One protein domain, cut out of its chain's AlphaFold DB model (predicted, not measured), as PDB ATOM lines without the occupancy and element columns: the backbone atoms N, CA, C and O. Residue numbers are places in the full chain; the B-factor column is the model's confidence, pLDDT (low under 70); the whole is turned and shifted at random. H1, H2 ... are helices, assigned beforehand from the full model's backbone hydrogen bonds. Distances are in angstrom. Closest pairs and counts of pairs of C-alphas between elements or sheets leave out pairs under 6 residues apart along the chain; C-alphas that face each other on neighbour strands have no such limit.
ATOM      1  N   SER A   2     154.800 100.281 104.264       43.88
ATOM      2  CA  SER A   2     153.734 101.241 104.653       43.88
ATOM      3  C   SER A   2     152.651 100.641 105.570       43.88
ATOM      4  O   SER A   2     152.240 101.308 106.512       43.88
ATOM      5  N   SER A   3     152.301  99.357 105.409       49.69
ATOM      6  CA  SER A   3     151.225  98.709 106.185       49.69
ATOM      7  C   SER A   3     151.499  98.573 107.688       49.69
ATOM      8  O   SER A   3     150.591  98.741 108.491       49.69
ATOM      9  N   GLU A   4     152.742  98.300 108.102       38.38
ATOM     10  CA  GLU A   4     153.097  98.208 109.530       38.38
ATOM     11  C   GLU A   4     153.029  99.565 110.230       38.38
ATOM     12  O   GLU A   4     152.606  99.648 111.378       38.38
ATOM     13  N   LYS A   5     153.424 100.643 109.541       48.81
ATOM     14  CA  LYS A   5     153.380 101.995 110.104       48.81
ATOM     15  C   LYS A   5     151.937 102.480 110.234       48.81
ATOM     16  O   LYS A   5     151.587 103.033 111.266       48.81
ATOM     17  N   GLU A   6     151.108 102.226 109.226       46.31
ATOM     18  CA  GLU A   6     149.671 102.529 109.244       46.31
ATOM     19  C   GLU A   6     148.933 101.717 110.317       46.31
ATOM     20  O   GLU A   6     148.164 102.288 111.085       46.31
ATOM     21  N   ALA A   7     149.234 100.421 110.454       46.59
ATOM     22  CA  ALA A   7     148.672  99.584 111.513       46.59
ATOM     23  C   ALA A   7     149.087 100.066 112.910       46.59
ATOM     24  O   ALA A   7     148.254 100.140 113.807       46.59
ATOM     25  N   MET A   8     150.355 100.443 113.102       49.59
ATOM     26  CA  MET A   8     150.831 101.003 114.370       49.59
ATOM     27  C   MET A   8     150.174 102.346 114.700       49.59
ATOM     28  O   MET A   8     149.874 102.589 115.866       49.59
ATOM     29  N   THR A   9     149.911 103.190 113.700       57.75
ATOM     30  CA  THR A   9     149.142 104.426 113.882       57.75
ATOM     31  C   THR A   9     147.691 104.123 114.248       57.75
ATOM     32  O   THR A   9     147.202 104.691 115.210       57.75
ATOM     33  N   ALA A  10     147.023 103.179 113.579       54.56
ATOM     34  CA  ALA A  10     145.642 102.800 113.897       54.56
ATOM     35  C   ALA A  10     145.503 102.169 115.294       54.56
ATOM     36  O   ALA A  10     144.536 102.434 116.002       54.56
ATOM     37  N   ILE A  11     146.489 101.374 115.728       56.53
ATOM     38  CA  ILE A  11     146.567 100.873 117.108       56.53
ATOM     39  C   ILE A  11     146.753 102.029 118.080       56.53
ATOM     40  O   ILE A  11     146.058 102.079 119.086       56.53
ATOM     41  N   ALA A  12     147.694 102.935 117.802       60.06
ATOM     42  CA  ALA A  12     147.942 104.086 118.658       60.06
ATOM     43  C   ALA A  12     146.699 104.975 118.749       60.06
ATOM     44  O   ALA A  12     146.354 105.376 119.846       60.06
ATOM     45  N   GLU A  13     145.987 105.195 117.645       59.81
ATOM     46  CA  GLU A  13     144.732 105.944 117.592       59.81
ATOM     47  C   GLU A  13     143.595 105.225 118.317       59.81
ATOM     48  O   GLU A  13     142.869 105.866 119.066       59.81
ATOM     49  N   LEU A  14     143.438 103.905 118.158       62.12
ATOM     50  CA  LEU A  14     142.446 103.136 118.913       62.12
ATOM     51  C   LEU A  14     142.734 103.224 120.409       62.12
ATOM     52  O   LEU A  14     141.850 103.543 121.200       62.12
ATOM     53  N   LEU A  15     143.982 102.957 120.788       58.94
ATOM     54  CA  LEU A  15     144.431 103.048 122.167       58.94
ATOM     55  C   LEU A  15     144.302 104.475 122.681       58.94
ATOM     56  O   LEU A  15     143.991 104.640 123.846       58.94
ATOM     57  N   GLU A  16     144.517 105.501 121.858       58.03
ATOM     58  CA  GLU A  16     144.378 106.915 122.213       58.03
ATOM     59  C   GLU A  16     142.915 107.339 122.313       58.03
ATOM     60  O   GLU A  16     142.611 108.176 123.146       58.03
ATOM     61  N   VAL A  17     141.994 106.769 121.537       56.78
ATOM     62  CA  VAL A  17     140.548 107.006 121.678       56.78
ATOM     63  C   VAL A  17     140.031 106.332 122.947       56.78
ATOM     64  O   VAL A  17     139.405 106.993 123.773       56.78
ATOM     65  N   VAL A  18     140.371 105.056 123.155       52.97
ATOM     66  CA  VAL A  18     140.099 104.326 124.407       52.97
ATOM     67  C   VAL A  18     140.862 104.967 125.581       52.97
ATOM     68  O   VAL A  18     140.410 104.993 126.715       52.97
ATOM     69  N   GLY A  19     142.009 105.577 125.314       49.31
ATOM     70  CA  GLY A  19     142.820 106.314 126.273       49.31
ATOM     71  C   GLY A  19     142.164 107.635 126.678       49.31
ATOM     72  O   GLY A  19     141.939 107.925 127.843       49.31
ATOM     73  N   LYS A  20     141.812 108.469 125.706       44.34
ATOM     74  CA  LYS A  20     141.285 109.820 125.924       44.34
ATOM     75  C   LYS A  20     139.860 109.828 126.460       44.34
ATOM     76  O   LYS A  20     139.530 110.760 127.189       44.34
ATOM     77  N   HIS A  21     139.028 108.844 126.118       46.53
ATOM     78  CA  HIS A  21     137.666 108.784 126.648       46.53
ATOM     79  C   HIS A  21     137.577 108.257 128.076       46.53
ATOM     80  O   HIS A  21     136.697 108.703 128.803       46.53
ATOM     81  N   PHE A  22     138.521 107.423 128.512       41.38
ATOM     82  CA  PHE A  22     138.405 106.724 129.795       41.38
ATOM     83  C   PHE A  22     139.441 107.174 130.828       41.38
ATOM     84  O   PHE A  22     139.169 107.185 132.024       41.38
ATOM     85  N   PHE A  23     140.612 107.656 130.398       40.88
ATOM     86  CA  PHE A  23     141.682 108.075 131.314       40.88
ATOM     87  C   PHE A  23     141.551 109.529 131.796       40.88
ATOM     88  O   PHE A  23     142.442 110.029 132.484       40.88
ATOM     89  N   ALA A  24     140.456 110.221 131.459       38.72
ATOM     90  CA  ALA A  24     140.222 111.599 131.886       38.72
ATOM     91  C   ALA A  24     139.424 111.735 133.199       38.72
ATOM     92  O   ALA A  24     139.423 112.827 133.766       38.72
ATOM     93  N   SER A  25     138.807 110.676 133.737       36.72
ATOM     94  CA  SER A  25     138.190 110.740 135.073       36.72
ATOM     95  C   SER A  25     137.839 109.363 135.656       36.72
ATOM     96  O   SER A  25     136.880 108.733 135.229       36.72
ATOM     97  N   ASP A  26     138.599 108.944 136.672       42.31
ATOM     98  CA  ASP A  26     138.238 108.034 137.781       42.31
ATOM     99  C   ASP A  26     137.690 106.599 137.544       42.31
ATOM    100  O   ASP A  26     137.433 105.905 138.527       42.31
ATOM    101  N   GLY A  27     137.592 106.068 136.322       34.84
ATOM    102  CA  GLY A  27     137.082 104.701 136.086       34.84
ATOM    103  C   GLY A  27     138.156 103.641 135.796       34.84
ATOM    104  O   GLY A  27     138.873 103.771 134.814       34.84
ATOM    105  N   LEU A  28     138.249 102.606 136.649       40.97
ATOM    106  CA  LEU A  28     138.671 101.196 136.411       40.97
ATOM    107  C   LEU A  28     139.986 100.830 135.676       40.97
ATOM    108  O   LEU A  28     140.475  99.714 135.839       40.97
ATOM    109  N   ALA A  29     140.674 101.745 134.997       45.66
ATOM    110  CA  ALA A  29     141.880 101.460 134.208       45.66
ATOM    111  C   ALA A  29     143.133 101.069 135.027       45.66
ATOM    112  O   ALA A  29     144.201 100.826 134.463       45.66
ATOM    113  N   LYS A  30     143.031 101.000 136.360       41.03
ATOM    114  CA  LYS A  30     144.063 100.387 137.213       41.03
ATOM    115  C   LYS A  30     143.999  98.857 137.195       41.03
ATOM    116  O   LYS A  30     145.011  98.230 137.503       41.03
ATOM    117  N   ASP A  31     142.860  98.283 136.805       39.03
ATOM    118  CA  ASP A  31     142.607  96.841 136.870       39.03
ATOM    119  C   ASP A  31     142.848  96.117 135.536       39.03
ATOM    120  O   ASP A  31     142.925  94.889 135.522       39.03
ATOM    121  N   ILE A  32     143.077  96.851 134.435       40.44
ATOM    122  CA  ILE A  32     143.628  96.290 133.193       40.44
ATOM    123  C   ILE A  32     145.137  96.541 133.179       40.44
ATOM    124  O   ILE A  32     145.576  97.657 132.883       40.44
ATOM    125  N   PRO A  33     145.976  95.525 133.451       41.56
ATOM    126  CA  PRO A  33     147.394  95.748 133.729       41.56
ATOM    127  C   PRO A  33     148.192  96.342 132.549       41.56
ATOM    128  O   PRO A  33     149.308  96.831 132.738       41.56
ATOM    129  N   TYR A  34     147.641  96.297 131.329       49.75
ATOM    130  CA  TYR A  34     148.404  96.430 130.084       49.75
ATOM    131  C   TYR A  34     148.134  97.703 129.279       49.75
ATOM    132  O   TYR A  34     149.009  98.153 128.537       49.75
ATOM    133  N   VAL A  35     146.972  98.337 129.461       45.94
ATOM    134  CA  VAL A  35     146.683  99.628 128.813       45.94
ATOM    135  C   VAL A  35     147.538 100.727 129.457       45.94
ATOM    136  O   VAL A  35     148.158 101.523 128.753       45.94
ATOM    137  N   GLY A  36     147.718 100.686 130.784       43.03
ATOM    138  CA  GLY A  36     148.624 101.590 131.502       43.03
ATOM    139  C   GLY A  36     150.113 101.423 131.152       43.03
ATOM    140  O   GLY A  36     150.857 102.403 131.150       43.03
ATOM    141  N   THR A  37     150.571 100.211 130.801       45.94
ATOM    142  CA  THR A  37     151.977  99.963 130.409       45.94
ATOM    143  C   THR A  37     152.272 100.300 128.946       45.94
ATOM    144  O   THR A  37     153.409 100.656 128.633       45.94
ATOM    145  N   PHE A  38     151.277 100.238 128.055       45.03
ATOM    146  CA  PHE A  38     151.398 100.685 126.660       45.03
ATOM    147  C   PHE A  38     151.655 102.192 126.560       45.03
ATOM    148  O   PHE A  38     152.560 102.619 125.841       45.03
ATOM    149  N   PHE A  39     150.915 102.992 127.333       45.31
ATOM    150  CA  PHE A  39     151.050 104.451 127.356       45.31
ATOM    151  C   PHE A  39     152.309 104.952 128.084       45.31
ATOM    152  O   PHE A  39     152.774 106.055 127.810       45.31
ATOM    153  N   ALA A  40     152.919 104.131 128.948       46.47
ATOM    154  CA  ALA A  40     154.173 104.450 129.641       46.47
ATOM    155  C   ALA A  40     155.439 104.343 128.752       46.47
ATOM    156  O   ALA A  40     156.556 104.588 129.209       46.47
ATOM    157  N   GLY A  41     155.286 104.000 127.468       47.44
ATOM    158  CA  GLY A  41     156.148 104.500 126.394       47.44
ATOM    159  C   GLY A  41     157.564 103.938 126.223       47.44
ATOM    160  O   GLY A  41     158.167 104.254 125.204       47.44
ATOM    161  N   VAL A  42     158.132 103.111 127.116       40.38
ATOM    162  CA  VAL A  42     159.559 102.719 126.946       40.38
ATOM    163  C   VAL A  42     159.853 101.211 126.966       40.38
ATOM    164  O   VAL A  42     160.799 100.788 126.311       40.38
ATOM    165  N   ASN A  43     159.014 100.357 127.569       45.53
ATOM    166  CA  ASN A  43     159.286  98.903 127.647       45.53
ATOM    167  C   ASN A  43     158.183  97.998 127.076       45.53
ATOM    168  O   ASN A  43     158.268  96.774 127.186       45.53
ATOM    169  N   PHE A  44     157.164  98.565 126.427       48.50
ATOM    170  CA  PHE A  44     156.009  97.791 125.973       48.50
ATOM    171  C   PHE A  44     156.382  96.652 125.002       48.50
ATOM    172  O   PHE A  44     155.925  95.524 125.145       48.50
ATOM    173  N   LEU A  45     157.300  96.900 124.066       46.69
ATOM    174  CA  LEU A  45     157.755  95.897 123.097       46.69
ATOM    175  C   LEU A  45     158.807  94.917 123.650       46.69
ATOM    176  O   LEU A  45     159.233  94.024 122.919       46.69
ATOM    177  N   GLN A  46     159.266  95.046 124.897       49.94
ATOM    178  CA  GLN A  46     160.219  94.087 125.472       49.94
ATOM    179  C   GLN A  46     159.524  92.881 126.118       49.94
ATOM    180  O   GLN A  46     160.080  91.785 126.091       49.94
ATOM    181  N   ASP A  47     158.291  93.042 126.600       62.31
ATOM    182  CA  ASP A  47     157.515  91.953 127.194       62.31
ATOM    183  C   ASP A  47     156.804  91.122 126.105       62.31
ATOM    184  O   ASP A  47     156.090  91.637 125.237       62.31
ATOM    185  N   TYR A  48     157.020  89.805 126.128       64.50
ATOM    186  CA  TYR A  48     156.396  88.849 125.210       64.50
ATOM    187  C   TYR A  48     154.862  88.912 125.261       64.50
ATOM    188  O   TYR A  48     154.203  88.791 124.226       64.50
ATOM    189  N   ARG A  49     154.282  89.138 126.447       64.81
ATOM    190  CA  ARG A  49     152.824  89.211 126.628       64.81
ATOM    191  C   ARG A  49     152.238  90.443 125.950       64.81
ATOM    192  O   ARG A  49     151.261  90.336 125.213       64.81
ATOM    193  N   ASN A  50     152.914  91.571 126.111       67.44
ATOM    194  CA  ASN A  50     152.580  92.842 125.484       67.44
ATOM    195  C   ASN A  50     152.662  92.765 123.952       67.44
ATOM    196  O   ASN A  50     151.735  93.171 123.252       67.44
ATOM    197  N   LYS A  51     153.710  92.131 123.414       68.25
ATOM    198  CA  LYS A  51     153.814  91.818 121.978       68.25
ATOM    199  C   LYS A  51     152.669  90.936 121.478       68.25
ATOM    200  O   LYS A  51     152.120  91.196 120.408       68.25
ATOM    201  N   LYS A  52     152.300  89.897 122.237       75.94
ATOM    202  CA  LYS A  52     151.186  89.002 121.885       75.94
ATOM    203  C   LYS A  52     149.858  89.761 121.863       75.94
ATOM    204  O   LYS A  52     149.091  89.589 120.920       75.94
ATOM    205  N   PHE A  53     149.607  90.614 122.852       78.25
ATOM    206  CA  PHE A  53     148.397  91.429 122.909       78.25
ATOM    207  C   PHE A  53     148.337  92.454 121.765       78.25
ATOM    208  O   PHE A  53     147.339  92.505 121.050       78.25
ATOM    209  N   ALA A  54     149.435  93.164 121.487       70.69
ATOM    210  CA  ALA A  54     149.534  94.080 120.347       70.69
ATOM    211  C   ALA A  54     149.245  93.385 119.012       70.69
ATOM    212  O   ALA A  54     148.476  93.895 118.200       70.69
ATOM    213  N   LYS A  55     149.815  92.190 118.801       80.06
ATOM    214  CA  LYS A  55     149.545  91.383 117.607       80.06
ATOM    215  C   LYS A  55     148.053  91.063 117.483       80.06
ATOM    216  O   LYS A  55     147.511  91.141 116.388       80.06
ATOM    217  N   ARG A  56     147.377  90.729 118.584       84.56
ATOM    218  CA  ARG A  56     145.935  90.449 118.564       84.56
ATOM    219  C   ARG A  56     145.109  91.692 118.253       84.56
ATOM    220  O   ARG A  56     144.192  91.595 117.450       84.56
ATOM    221  N   ILE A  57     145.467  92.858 118.790       81.19
ATOM    222  CA  ILE A  57     144.823  94.121 118.400       81.19
ATOM    223  C   ILE A  57     145.028  94.383 116.899       81.19
ATOM    224  O   ILE A  57     144.069  94.721 116.214       81.19
ATOM    225  N   MET A  58     146.230  94.154 116.354       76.06
ATOM    226  CA  MET A  58     146.460  94.258 114.903       76.06
ATOM    227  C   MET A  58     145.541  93.324 114.121       76.06
ATOM    228  O   MET A  58     144.866  93.765 113.201       76.06
ATOM    229  N   THR A  59     145.484  92.043 114.497       85.56
ATOM    230  CA  THR A  59     144.611  91.046 113.858       85.56
ATOM    231  C   THR A  59     143.129  91.412 113.966       85.56
ATOM    232  O   THR A  59     142.355  91.158 113.045       85.56
ATOM    233  N   PHE A  60     142.716  92.025 115.071       87.94
ATOM    234  CA  PHE A  60     141.364  92.544 115.219       87.94
ATOM    235  C   PHE A  60     141.112  93.679 114.218       87.94
ATOM    236  O   PHE A  60     140.154  93.623 113.447       87.94
ATOM    237  N   LEU A  61     142.019  94.653 114.159       81.31
ATOM    238  CA  LEU A  61     141.906  95.824 113.292       81.31
ATOM    239  C   LEU A  61     142.074  95.517 111.802       81.31
ATOM    240  O   LEU A  61     141.553  96.259 110.981       81.31
ATOM    241  N   THR A  62     142.719  94.411 111.416       79.69
ATOM    242  CA  THR A  62     142.914  94.083 109.992       79.69
ATOM    243  C   THR A  62     141.622  93.825 109.214       79.69
ATOM    244  O   THR A  62     141.667  93.832 107.990       79.69
ATOM    245  N   ASN A  63     140.489  93.582 109.885       79.81
ATOM    246  CA  ASN A  63     139.193  93.439 109.202       79.81
ATOM    247  C   ASN A  63     138.424  94.766 109.096       79.81
ATOM    248  O   ASN A  63     137.372  94.789 108.468       79.81
ATOM    249  N   PHE A  64     138.916  95.854 109.694       81.62
ATOM    250  CA  PHE A  64     138.271  97.159 109.606       81.62
ATOM    251  C   PHE A  64     138.777  97.892 108.368       81.62
ATOM    252  O   PHE A  64     139.984  98.095 108.199       81.62
ATOM    253  N   SER A  65     137.856  98.343 107.516       80.69
ATOM    254  CA  SER A  65     138.184  99.406 106.571       80.69
ATOM    255  C   SER A  65     138.428 100.723 107.334       80.69
ATOM    256  O   SER A  65     137.999 100.861 108.485       80.69
ATOM    257  N   PRO A  66     139.088 101.729 106.730       75.56
ATOM    258  CA  PRO A  66     139.228 103.045 107.357       75.56
ATOM    259  C   PRO A  66     137.881 103.675 107.748       75.56
ATOM    260  O   PRO A  66     137.788 104.363 108.762       75.56
ATOM    261  N   GLU A  67     136.839 103.414 106.958       79.12
ATOM    262  CA  GLU A  67     135.474 103.881 107.206       79.12
ATOM    263  C   GLU A  67     134.865 103.158 108.408       79.12
ATOM    264  O   GLU A  67     134.382 103.807 109.333       79.12
ATOM    265  N   ASP A  68     134.968 101.828 108.459       81.75
ATOM    266  CA  ASP A  68     134.478 101.036 109.591       81.75
ATOM    267  C   ASP A  68     135.199 101.378 110.893       81.75
ATOM    268  O   ASP A  68     134.594 101.392 111.965       81.75
ATOM    269  N   PHE A  69     136.493 101.688 110.813       78.31
ATOM    270  CA  PHE A  69     137.264 102.129 111.965       78.31
ATOM    271  C   PHE A  69     136.789 103.489 112.488       78.31
ATOM    272  O   PHE A  69     136.670 103.679 113.698       78.31
ATOM    273  N   ASP A  70     136.462 104.434 111.599       76.25
ATOM    274  CA  ASP A  70     135.886 105.718 112.006       76.25
ATOM    275  C   ASP A  70     134.519 105.542 112.684       76.25
ATOM    276  O   ASP A  70     134.238 106.177 113.703       76.25
ATOM    277  N   LYS A  71     133.690 104.637 112.159       82.50
ATOM    278  CA  LYS A  71     132.394 104.293 112.754       82.50
ATOM    279  C   LYS A  71     132.561 103.651 114.124       82.50
ATOM    280  O   LYS A  71     131.943 104.095 115.087       82.50
ATOM    281  N   PHE A  72     133.458 102.674 114.236       83.00
ATOM    282  CA  PHE A  72     133.807 102.051 115.509       83.00
ATOM    283  C   PHE A  72     134.239 103.089 116.541       83.00
ATOM    284  O   PHE A  72     133.695 103.123 117.642       83.00
ATOM    285  N   ARG A  73     135.146 103.992 116.151       77.88
ATOM    286  CA  ARG A  73     135.607 105.111 116.978       77.88
ATOM    287  C   ARG A  73     134.448 105.981 117.464       77.88
ATOM    288  O   ARG A  73     134.422 106.345 118.633       77.88
ATOM    289  N   LYS A  74     133.489 106.310 116.598       81.19
ATOM    290  CA  LYS A  74     132.296 107.087 116.978       81.19
ATOM    291  C   LYS A  74     131.385 106.325 117.941       81.19
ATOM    292  O   LYS A  74     130.843 106.934 118.858       81.19
ATOM    293  N   VAL A  75     131.236 105.013 117.758       81.19
ATOM    294  CA  VAL A  75     130.412 104.153 118.621       81.19
ATOM    295  C   VAL A  75     130.993 104.058 120.028       81.19
ATOM    296  O   VAL A  75     130.251 104.289 120.981       81.19
ATOM    297  N   ILE A  76     132.296 103.788 120.169       75.12
ATOM    298  CA  ILE A  76     132.970 103.711 121.484       75.12
ATOM    299  C   ILE A  76     133.140 105.084 122.147       75.12
ATOM    300  O   ILE A  76     133.366 105.171 123.346       75.12
ATOM    301  N   ALA A  77     133.036 106.166 121.370       69.19
ATOM    302  CA  ALA A  77     133.023 107.534 121.876       69.19
ATOM    303  C   ALA A  77     131.673 107.966 122.463       69.19
ATOM    304  O   ALA A  77     131.578 108.998 123.133       69.19
ATOM    305  N   ASN A  78     130.611 107.210 122.191       74.31
ATOM    306  CA  ASN A  78     129.289 107.505 122.710       74.31
ATOM    307  C   ASN A  78     129.175 107.034 124.166       74.31
ATOM    308  O   ASN A  78     129.447 105.876 124.467       74.31
ATOM    309  N   LYS A  79     128.691 107.908 125.059       61.06
ATOM    310  CA  LYS A  79     128.490 107.609 126.489       61.06
ATOM    311  C   LYS A  79     127.558 106.426 126.753       61.06
ATOM    312  O   LYS A  79     127.660 105.794 127.791       61.06
ATOM    313  N   SER A  80     126.641 106.116 125.837       66.62
ATOM    314  CA  SER A  80     125.796 104.922 125.976       66.62
ATOM    315  C   SER A  80     126.575 103.609 125.824       66.62
ATOM    316  O   SER A  80     126.062 102.571 126.211       66.62
ATOM    317  N   ASN A  81     127.787 103.657 125.262       66.94
ATOM    318  CA  ASN A  81     128.667 102.514 125.009       66.94
ATOM    319  C   ASN A  81     130.015 102.680 125.723       66.94
ATOM    320  O   ASN A  81     131.023 102.189 125.215       66.94
ATOM    321  N   GLU A  82     130.047 103.419 126.837       60.19
ATOM    322  CA  GLU A  82     131.279 103.796 127.536       60.19
ATOM    323  C   GLU A  82     132.147 102.531 127.763       60.19
ATOM    324  O   GLU A  82     133.229 102.403 127.204       60.19
ATOM    325  N   ASP A  83     131.626 101.456 128.340       70.38
ATOM    326  CA  ASP A  83     132.481 100.291 128.635       70.38
ATOM    327  C   ASP A  83     132.806  99.382 127.425       70.38
ATOM    328  O   ASP A  83     133.668  98.504 127.511       70.38
ATOM    329  N   LEU A  84     132.193  99.594 126.254       75.75
ATOM    330  CA  LEU A  84     132.310  98.680 125.107       75.75
ATOM    331  C   LEU A  84     133.751  98.549 124.592       75.75
ATOM    332  O   LEU A  84     134.195  97.463 124.210       75.75
ATOM    333  N   GLY A  85     134.491  99.660 124.562       71.88
ATOM    334  CA  GLY A  85     135.892  99.655 124.139       71.88
ATOM    335  C   GLY A  85     136.764  98.809 125.070       71.88
ATOM    336  O   GLY A  85     137.603  98.033 124.605       71.88
ATOM    337  N   GLU A  86     136.527  98.914 126.376       71.00
ATOM    338  CA  GLU A  86     137.224  98.147 127.407       71.00
ATOM    339  C   GLU A  86     136.880  96.657 127.325       71.00
ATOM    340  O   GLU A  86     137.766  95.796 127.312       71.00
ATOM    341  N   GLU A  87     135.594  96.349 127.187       81.12
ATOM    342  CA  GLU A  87     135.098  94.987 127.050       81.12
ATOM    343  C   GLU A  87     135.695  94.286 125.831       81.12
ATOM    344  O   GLU A  87     136.149  93.146 125.942       81.12
ATOM    345  N   ILE A  88     135.764  94.959 124.677       84.94
ATOM    346  CA  ILE A  88     136.377  94.404 123.464       84.94
ATOM    347  C   ILE A  88     137.863  94.107 123.695       84.94
ATOM    348  O   ILE A  88     138.332  93.022 123.339       84.94
ATOM    349  N   LEU A  89     138.611  95.024 124.318       81.50
ATOM    350  CA  LEU A  89     140.027  94.801 124.623       81.50
ATOM    351  C   LEU A  89     140.223  93.631 125.597       81.50
ATOM    352  O   LEU A  89     141.068  92.766 125.351       81.50
ATOM    353  N   SER A  90     139.399  93.556 126.645       81.12
ATOM    354  CA  SER A  90     139.394  92.460 127.618       81.12
ATOM    355  C   SER A  90     139.048  91.118 126.969       81.12
ATOM    356  O   SER A  90     139.688  90.096 127.240       81.12
ATOM    357  N   VAL A  91     138.084  91.098 126.042       88.44
ATOM    358  CA  VAL A  91     137.770  89.912 125.237       88.44
ATOM    359  C   VAL A  91     139.009  89.487 124.455       88.44
ATOM    360  O   VAL A  91     139.461  88.363 124.648       88.44
ATOM    361  N   ILE A  92     139.589  90.373 123.635       86.88
ATOM    362  CA  ILE A  92     140.743  90.081 122.765       86.88
ATOM    363  C   ILE A  92     141.937  89.538 123.561       86.88
ATOM    364  O   ILE A  92     142.629  88.615 123.107       86.88
ATOM    365  N   GLU A  93     142.188  90.085 124.750       82.69
ATOM    366  CA  GLU A  93     143.265  89.624 125.626       82.69
ATOM    367  C   GLU A  93     143.096  88.149 126.012       82.69
ATOM    368  O   GLU A  93     144.062  87.382 125.982       82.69
ATOM    369  N   ASN A  94     141.862  87.733 126.296       86.06
ATOM    370  CA  ASN A  94     141.547  86.427 126.873       86.06
ATOM    371  C   ASN A  94     141.206  85.334 125.846       86.06
ATOM    372  O   ASN A  94     140.989  84.188 126.233       86.06
ATOM    373  N   LEU A  95     141.186  85.642 124.545       91.25
ATOM    374  CA  LEU A  95     140.943  84.634 123.505       91.25
ATOM    375  C   LEU A  95     142.089  83.614 123.416       91.25
ATOM    376  O   LEU A  95     143.249  83.902 123.724       91.25
ATOM    377  N   GLU A  96     141.791  82.408 122.952       88.44
ATOM    378  CA  GLU A  96     142.760  81.322 122.806       88.44
ATOM    379  C   GLU A  96     143.660  81.556 121.584       88.44
ATOM    380  O   GLU A  96     144.892  81.514 121.681       88.44
ATOM    381  N   ASN A  97     143.054  81.879 120.437       89.62
ATOM    382  CA  ASN A  97     143.720  81.875 119.133       89.62
ATOM    383  C   ASN A  97     143.330  83.065 118.232       89.62
ATOM    384  O   ASN A  97     142.346  83.764 118.466       89.62
ATOM    385  N   ASP A  98     144.115  83.281 117.171       91.44
ATOM    386  CA  ASP A  98     143.944  84.411 116.245       91.44
ATOM    387  C   ASP A  98     142.627  84.321 115.434       91.44
ATOM    388  O   ASP A  98     142.095  85.349 115.017       91.44
ATOM    389  N   LYS A  99     142.040  83.124 115.244       93.50
ATOM    390  CA  LYS A  99     140.744  82.985 114.547       93.50
ATOM    391  C   LYS A  99     139.604  83.579 115.365       93.50
ATOM    392  O   LYS A  99     138.768  84.286 114.812       93.50
ATOM    393  N   GLN A 100     139.598  83.353 116.677       95.56
ATOM    394  CA  GLN A 100     138.615  83.968 117.570       95.56
ATOM    395  C   GLN A 100     138.732  85.501 117.563       95.56
ATOM    396  O   GLN A 100     137.721  86.197 117.642       95.56
ATOM    397  N   VAL A 101     139.948  86.045 117.424       94.69
ATOM    398  CA  VAL A 101     140.173  87.498 117.308       94.69
ATOM    399  C   VAL A 101     139.532  88.047 116.028       94.69
ATOM    400  O   VAL A 101     138.830  89.055 116.075       94.69
ATOM    401  N   ILE A 102     139.705  87.352 114.899       94.88
ATOM    402  CA  ILE A 102     139.061  87.702 113.620       94.88
ATOM    403  C   ILE A 102     137.530  87.630 113.739       94.88
ATOM    404  O   ILE A 102     136.833  88.549 113.316       94.88
ATOM    405  N   MET A 103     136.998  86.576 114.361       96.81
ATOM    406  CA  MET A 103     135.556  86.433 114.603       96.81
ATOM    407  C   MET A 103     135.009  87.562 115.491       96.81
ATOM    408  O   MET A 103     133.938  88.096 115.220       96.81
ATOM    409  N   THR A 104     135.763  87.974 116.513       96.50
ATOM    410  CA  THR A 104     135.404  89.093 117.405       96.50
ATOM    411  C   THR A 104     135.371  90.421 116.651       96.50
ATOM    412  O   THR A 104     134.471  91.233 116.860       96.50
ATOM    413  N   SER A 105     136.310  90.623 115.724       94.06
ATOM    414  CA  SER A 105     136.322  91.780 114.827       94.06
ATOM    415  C   SER A 105     135.056  91.858 113.975       94.06
ATOM    416  O   SER A 105     134.352  92.865 113.993       94.06
ATOM    417  N   ARG A 106     134.670  90.749 113.339       95.69
ATOM    418  CA  ARG A 106     133.442  90.670 112.532       95.69
ATOM    419  C   ARG A 106     132.172  90.852 113.358       95.69
ATOM    420  O   ARG A 106     131.265  91.558 112.932       95.69
ATOM    421  N   ALA A 107     132.123  90.285 114.564       95.75
ATOM    422  CA  ALA A 107     131.014  90.512 115.490       95.75
ATOM    423  C   ALA A 107     130.884  91.995 115.877       95.75
ATOM    424  O   ALA A 107     129.769  92.504 115.972       95.75
ATOM    425  N   THR A 108     132.011  92.693 116.042       93.62
ATOM    426  CA  THR A 108     132.041  94.136 116.328       93.62
ATOM    427  C   THR A 108     131.568  94.953 115.125       93.62
ATOM    428  O   THR A 108     130.750  95.853 115.284       93.62
ATOM    429  N   LEU A 109     132.015  94.619 113.911       92.00
ATOM    430  CA  LEU A 109     131.546  95.268 112.681       92.00
ATOM    431  C   LEU A 109     130.037  95.102 112.489       92.00
ATOM    432  O   LEU A 109     129.341  96.074 112.201       92.00
ATOM    433  N   LYS A 110     129.512  93.894 112.732       91.69
ATOM    434  CA  LYS A 110     128.069  93.640 112.702       91.69
ATOM    435  C   LYS A 110     127.323  94.485 113.737       91.69
ATOM    436  O   LYS A 110     126.292  95.061 113.412       91.69
ATOM    437  N   TYR A 111     127.844  94.581 114.959       90.81
ATOM    438  CA  TYR A 111     127.265  95.425 116.005       90.81
ATOM    439  C   TYR A 111     127.187  96.897 115.580       90.81
ATOM    440  O   TYR A 111     126.121  97.501 115.659       90.81
ATOM    441  N   ILE A 112     128.281  97.448 115.045       88.75
ATOM    442  CA  ILE A 112     128.320  98.824 114.529       88.75
ATOM    443  C   ILE A 112     127.287  99.010 113.414       88.75
ATOM    444  O   ILE A 112     126.531  99.975 113.443       88.75
ATOM    445  N   SER A 113     127.209  98.073 112.465       88.94
ATOM    446  CA  SER A 113     126.238  98.146 111.368       88.94
ATOM    447  C   SER A 113     124.791  98.146 111.864       88.94
ATOM    448  O   SER A 113     123.967  98.858 111.300       88.94
ATOM    449  N   LEU A 114     124.476  97.364 112.900       88.56
ATOM    450  CA  LEU A 114     123.138  97.331 113.494       88.56
ATOM    451  C   LEU A 114     122.799  98.638 114.221       88.56
ATOM    452  O   LEU A 114     121.656  99.076 114.167       88.56
ATOM    453  N   LEU A 115     123.782  99.276 114.865       85.88
ATOM    454  CA  LEU A 115     123.597 100.586 115.495       85.88
ATOM    455  C   LEU A 115     123.387 101.719 114.481       85.88
ATOM    456  O   LEU A 115     122.731 102.709 114.799       85.88
ATOM    457  N   GLU A 116     123.976 101.611 113.287       82.19
ATOM    458  CA  GLU A 116     123.839 102.619 112.230       82.19
ATOM    459  C   GLU A 116     122.528 102.517 111.451       82.19
ATOM    460  O   GLU A 116     122.097 103.505 110.851       82.19
ATOM    461  N   ASP A 117     121.892 101.345 111.439       80.25
ATOM    462  CA  ASP A 117     120.643 101.162 110.718       80.25
ATOM    463  C   ASP A 117     119.489 101.844 111.472       80.25
ATOM    464  O   ASP A 117     118.905 101.305 112.417       80.25
ATOM    465  N   ILE A 118     119.169 103.072 111.038       53.44
ATOM    466  CA  ILE A 118     118.095 103.940 111.562       53.44
ATOM    467  C   ILE A 118     116.712 103.261 111.461       53.44
ATOM    468  O   ILE A 118     115.778 103.673 112.148       53.44
ATOM    469  N   ASN A 119     116.584 102.210 110.642       56.56
ATOM    470  CA  ASN A 119     115.370 101.406 110.495       56.56
ATOM    471  C   ASN A 119     115.463 100.033 111.168       56.56
ATOM    472  O   ASN A 119     114.615  99.182 110.891       56.56
ATOM    473  N   SER A 120     116.477  99.775 112.001       58.34
ATOM    474  CA  SER A 120     116.578  98.480 112.666       58.34
ATOM    475  C   SER A 120     115.301  98.214 113.470       58.34
ATOM    476  O   SER A 120     114.895  98.987 114.336       58.34
ATOM    477  N   GLU A 121     114.644  97.090 113.173       64.31
ATOM    478  CA  GLU A 121     113.524  96.567 113.971       64.31
ATOM    479  C   GLU A 121     113.966  96.204 115.403       64.31
ATOM    480  O   GLU A 121     113.145  95.878 116.258       64.31
ATOM    481  N   HIS A 122     115.276  96.238 115.654       70.00
ATOM    482  CA  HIS A 122     115.923  95.846 116.888       70.00
ATOM    483  C   HIS A 122     116.046  97.026 117.845       70.00
ATOM    484  O   HIS A 122     116.557  98.091 117.503       70.00
ATOM    485  N   SER A 123     115.625  96.812 119.089       83.00
ATOM    486  CA  SER A 123     115.961  97.737 120.163       83.00
ATOM    487  C   SER A 123     117.468  97.710 120.437       83.00
ATOM    488  O   SER A 123     118.164  96.744 120.121       83.00
ATOM    489  N   TYR A 124     117.987  98.755 121.080       81.56
ATOM    490  CA  TYR A 124     119.385  98.784 121.515       81.56
ATOM    491  C   TYR A 124     119.749  97.570 122.402       81.56
ATOM    492  O   TYR A 124     120.832  97.001 122.261       81.56
ATOM    493  N   ASP A 125     118.811  97.103 123.234       84.56
ATOM    494  CA  ASP A 125     118.979  95.899 124.057       84.56
ATOM    495  C   ASP A 125     119.100  94.624 123.207       84.56
ATOM    496  O   ASP A 125     119.929  93.761 123.504       84.56
ATOM    497  N   ASP A 126     118.338  94.518 122.113       86.00
ATOM    498  CA  ASP A 126     118.438  93.394 121.172       86.00
ATOM    499  C   ASP A 126     119.795  93.385 120.459       86.00
ATOM    500  O   ASP A 126     120.424  92.334 120.314       86.00
ATOM    501  N   ILE A 127     120.276  94.560 120.043       88.31
ATOM    502  CA  ILE A 127     121.574  94.713 119.376       88.31
ATOM    503  C   ILE A 127     122.708  94.305 120.329       88.31
ATOM    504  O   ILE A 127     123.590  93.525 119.949       88.31
ATOM    505  N   ASN A 128     122.653  94.758 121.585       87.94
ATOM    506  CA  ASN A 128     123.591  94.344 122.628       87.94
ATOM    507  C   ASN A 128     123.520  92.833 122.875       87.94
ATOM    508  O   ASN A 128     124.554  92.165 122.907       87.94
ATOM    509  N   TYR A 129     122.319  92.260 122.982       89.88
ATOM    510  CA  TYR A 129     122.146  90.818 123.148       89.88
ATOM    511  C   TYR A 129     122.787  90.025 122.000       89.88
ATOM    512  O   TYR A 129     123.505  89.053 122.252       89.88
ATOM    513  N   ILE A 130     122.592  90.448 120.746       90.88
ATOM    514  CA  ILE A 130     123.216  89.824 119.570       90.88
ATOM    515  C   ILE A 130     124.744  89.869 119.685       90.88
ATOM    516  O   ILE A 130     125.406  88.846 119.480       90.88
ATOM    517  N   PHE A 131     125.307  91.027 120.037       92.50
ATOM    518  CA  PHE A 131     126.749  91.186 120.198       92.50
ATOM    519  C   PHE A 131     127.302  90.282 121.301       92.50
ATOM    520  O   PHE A 131     128.166  89.444 121.032       92.50
ATOM    521  N   TYR A 132     126.762  90.362 122.517       92.88
ATOM    522  CA  TYR A 132     127.247  89.567 123.645       92.88
ATOM    523  C   TYR A 132     127.062  88.066 123.433       92.88
ATOM    524  O   TYR A 132     127.940  87.285 123.806       92.88
ATOM    525  N   ARG A 133     125.976  87.645 122.776       95.00
ATOM    526  CA  ARG A 133     125.779  86.244 122.395       95.00
ATOM    527  C   ARG A 133     126.860  85.772 121.425       95.00
ATOM    528  O   ARG A 133     127.407  84.686 121.619       95.00
ATOM    529  N   ASN A 134     127.211  86.580 120.423       96.00
ATOM    530  CA  ASN A 134     128.302  86.253 119.506       96.00
ATOM    531  C   ASN A 134     129.638  86.149 120.248       96.00
ATOM    532  O   ASN A 134     130.340  85.153 120.087       96.00
ATOM    533  N   ILE A 135     129.966  87.118 121.110       96.12
ATOM    534  CA  ILE A 135     131.193  87.090 121.921       96.12
ATOM    535  C   ILE A 135     131.243  85.851 122.819       96.12
ATOM    536  O   ILE A 135     132.284  85.197 122.910       96.12
ATOM    537  N   PHE A 136     130.127  85.494 123.458       95.62
ATOM    538  CA  PHE A 136     130.029  84.290 124.278       95.62
ATOM    539  C   PHE A 136     130.337  83.031 123.461       95.62
ATOM    540  O   PHE A 136     131.191  82.246 123.863       95.62
ATOM    541  N   ILE A 137     129.707  82.867 122.294       97.00
ATOM    542  CA  ILE A 137     129.943  81.715 121.415       97.00
ATOM    543  C   ILE A 137     131.407  81.669 120.963       97.00
ATOM    544  O   ILE A 137     132.040  80.622 121.064       97.00
TER     545      ILE A 137
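AT A GLANCE: This is residues 2 to 137 of the 209 residues of an uncharacterized protein of Acinetobacter baumannii (UniProt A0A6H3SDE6). Three helices, H5, H6 and H7, lie side by side with their centres in a triangle, H6 running the opposite way to H5 and H7, and a second pair side by side, H1 and H4, runs crosswise to them, H4 touching H6 and H1 coming close to H5. H3 packs on H1, H5 and H6 toward one end of the long axis, while H7 covers H6 at the other and short H2 sits near H1 at the end of a long loop. The printed part has 136 residues with seven named helices, H1 to H7 in order along the chain, and no named strand; the class is all helix. The whole is compact, with a radius of gyration of the C-alphas of 14.9 A, and spans 48 by 34 by 29 A.

HOW THE PARTS SIT: H1, residues 2 to 22, is close to but not clearly touching H2, residues 35 to 39; the closest C-alphas are those of Leu 15 and Val 35, 7.8 A apart. With residues 7 to 11 alone, H1 touches H3, residues 48 to 61, about perpendicular at 84 degrees, closest at the C-alphas of Ala 7 and Met 58, 6.7 A. H1 only just touches H4, residues 66 to 76, with 3 pairs of C-alphas within 8 A; the closest are those of Val 17 and Arg 73, 7.1 A, and the two run the same way at a shallow tilt of 14 degrees. H3 touches H5, residues 84 to 94, at a steep tilt of 54 degrees, opposite ways, with the C-alphas of Phe 53 and Glu 93 closest at 6.1 A. H3 also touches H6, residues 98 to 116, where the C-alphas of Phe 60 and Ser 105 are closest at 5.1 A. H4 touches H6 about perpendicular at 74 degrees, closest at the C-alphas of Phe 72 and Ile 112, 6.4 A. H6 and H7, residues 124 to 137, form a helical hairpin: they touch and run opposite ways at a shallow tilt of 8 degrees, with the C-alphas of Tyr 111 and Phe 131 closest at 6.0 A. H1 and H6 are apart. Helix packing is mostly crossed, but only just, with 2 of 6 touching pairs at a shallow tilt. Every O i to N i+4 pair is within hydrogen-bond range in H2 to H7, and 16 of 17 are in H1.

IN THESE COORDINATES: H1 begins at C-alpha 2, (153.734, 101.241, 104.653), and is 30.0 A long. H2 has five residues, H3 measures 20.0 A, and H4 and H5 have 11 residues each. H6 starts at C-alpha 98, (143.944, 84.411, 116.245), and measures 27.4 A. H7, 20.1 A long, ends at C-alpha 137, (129.943, 81.715, 121.415).

THE WHOLE: The two C-alphas farthest apart, those of Val 42 and Glu 121, are 48.2 A apart. The printed part has no cut. The link from H1 to H2, residues 23 to 34, is long. The mean pLDDT of the printed part is 70.4, and 59 residues are under 70, among them residues 2 to 51.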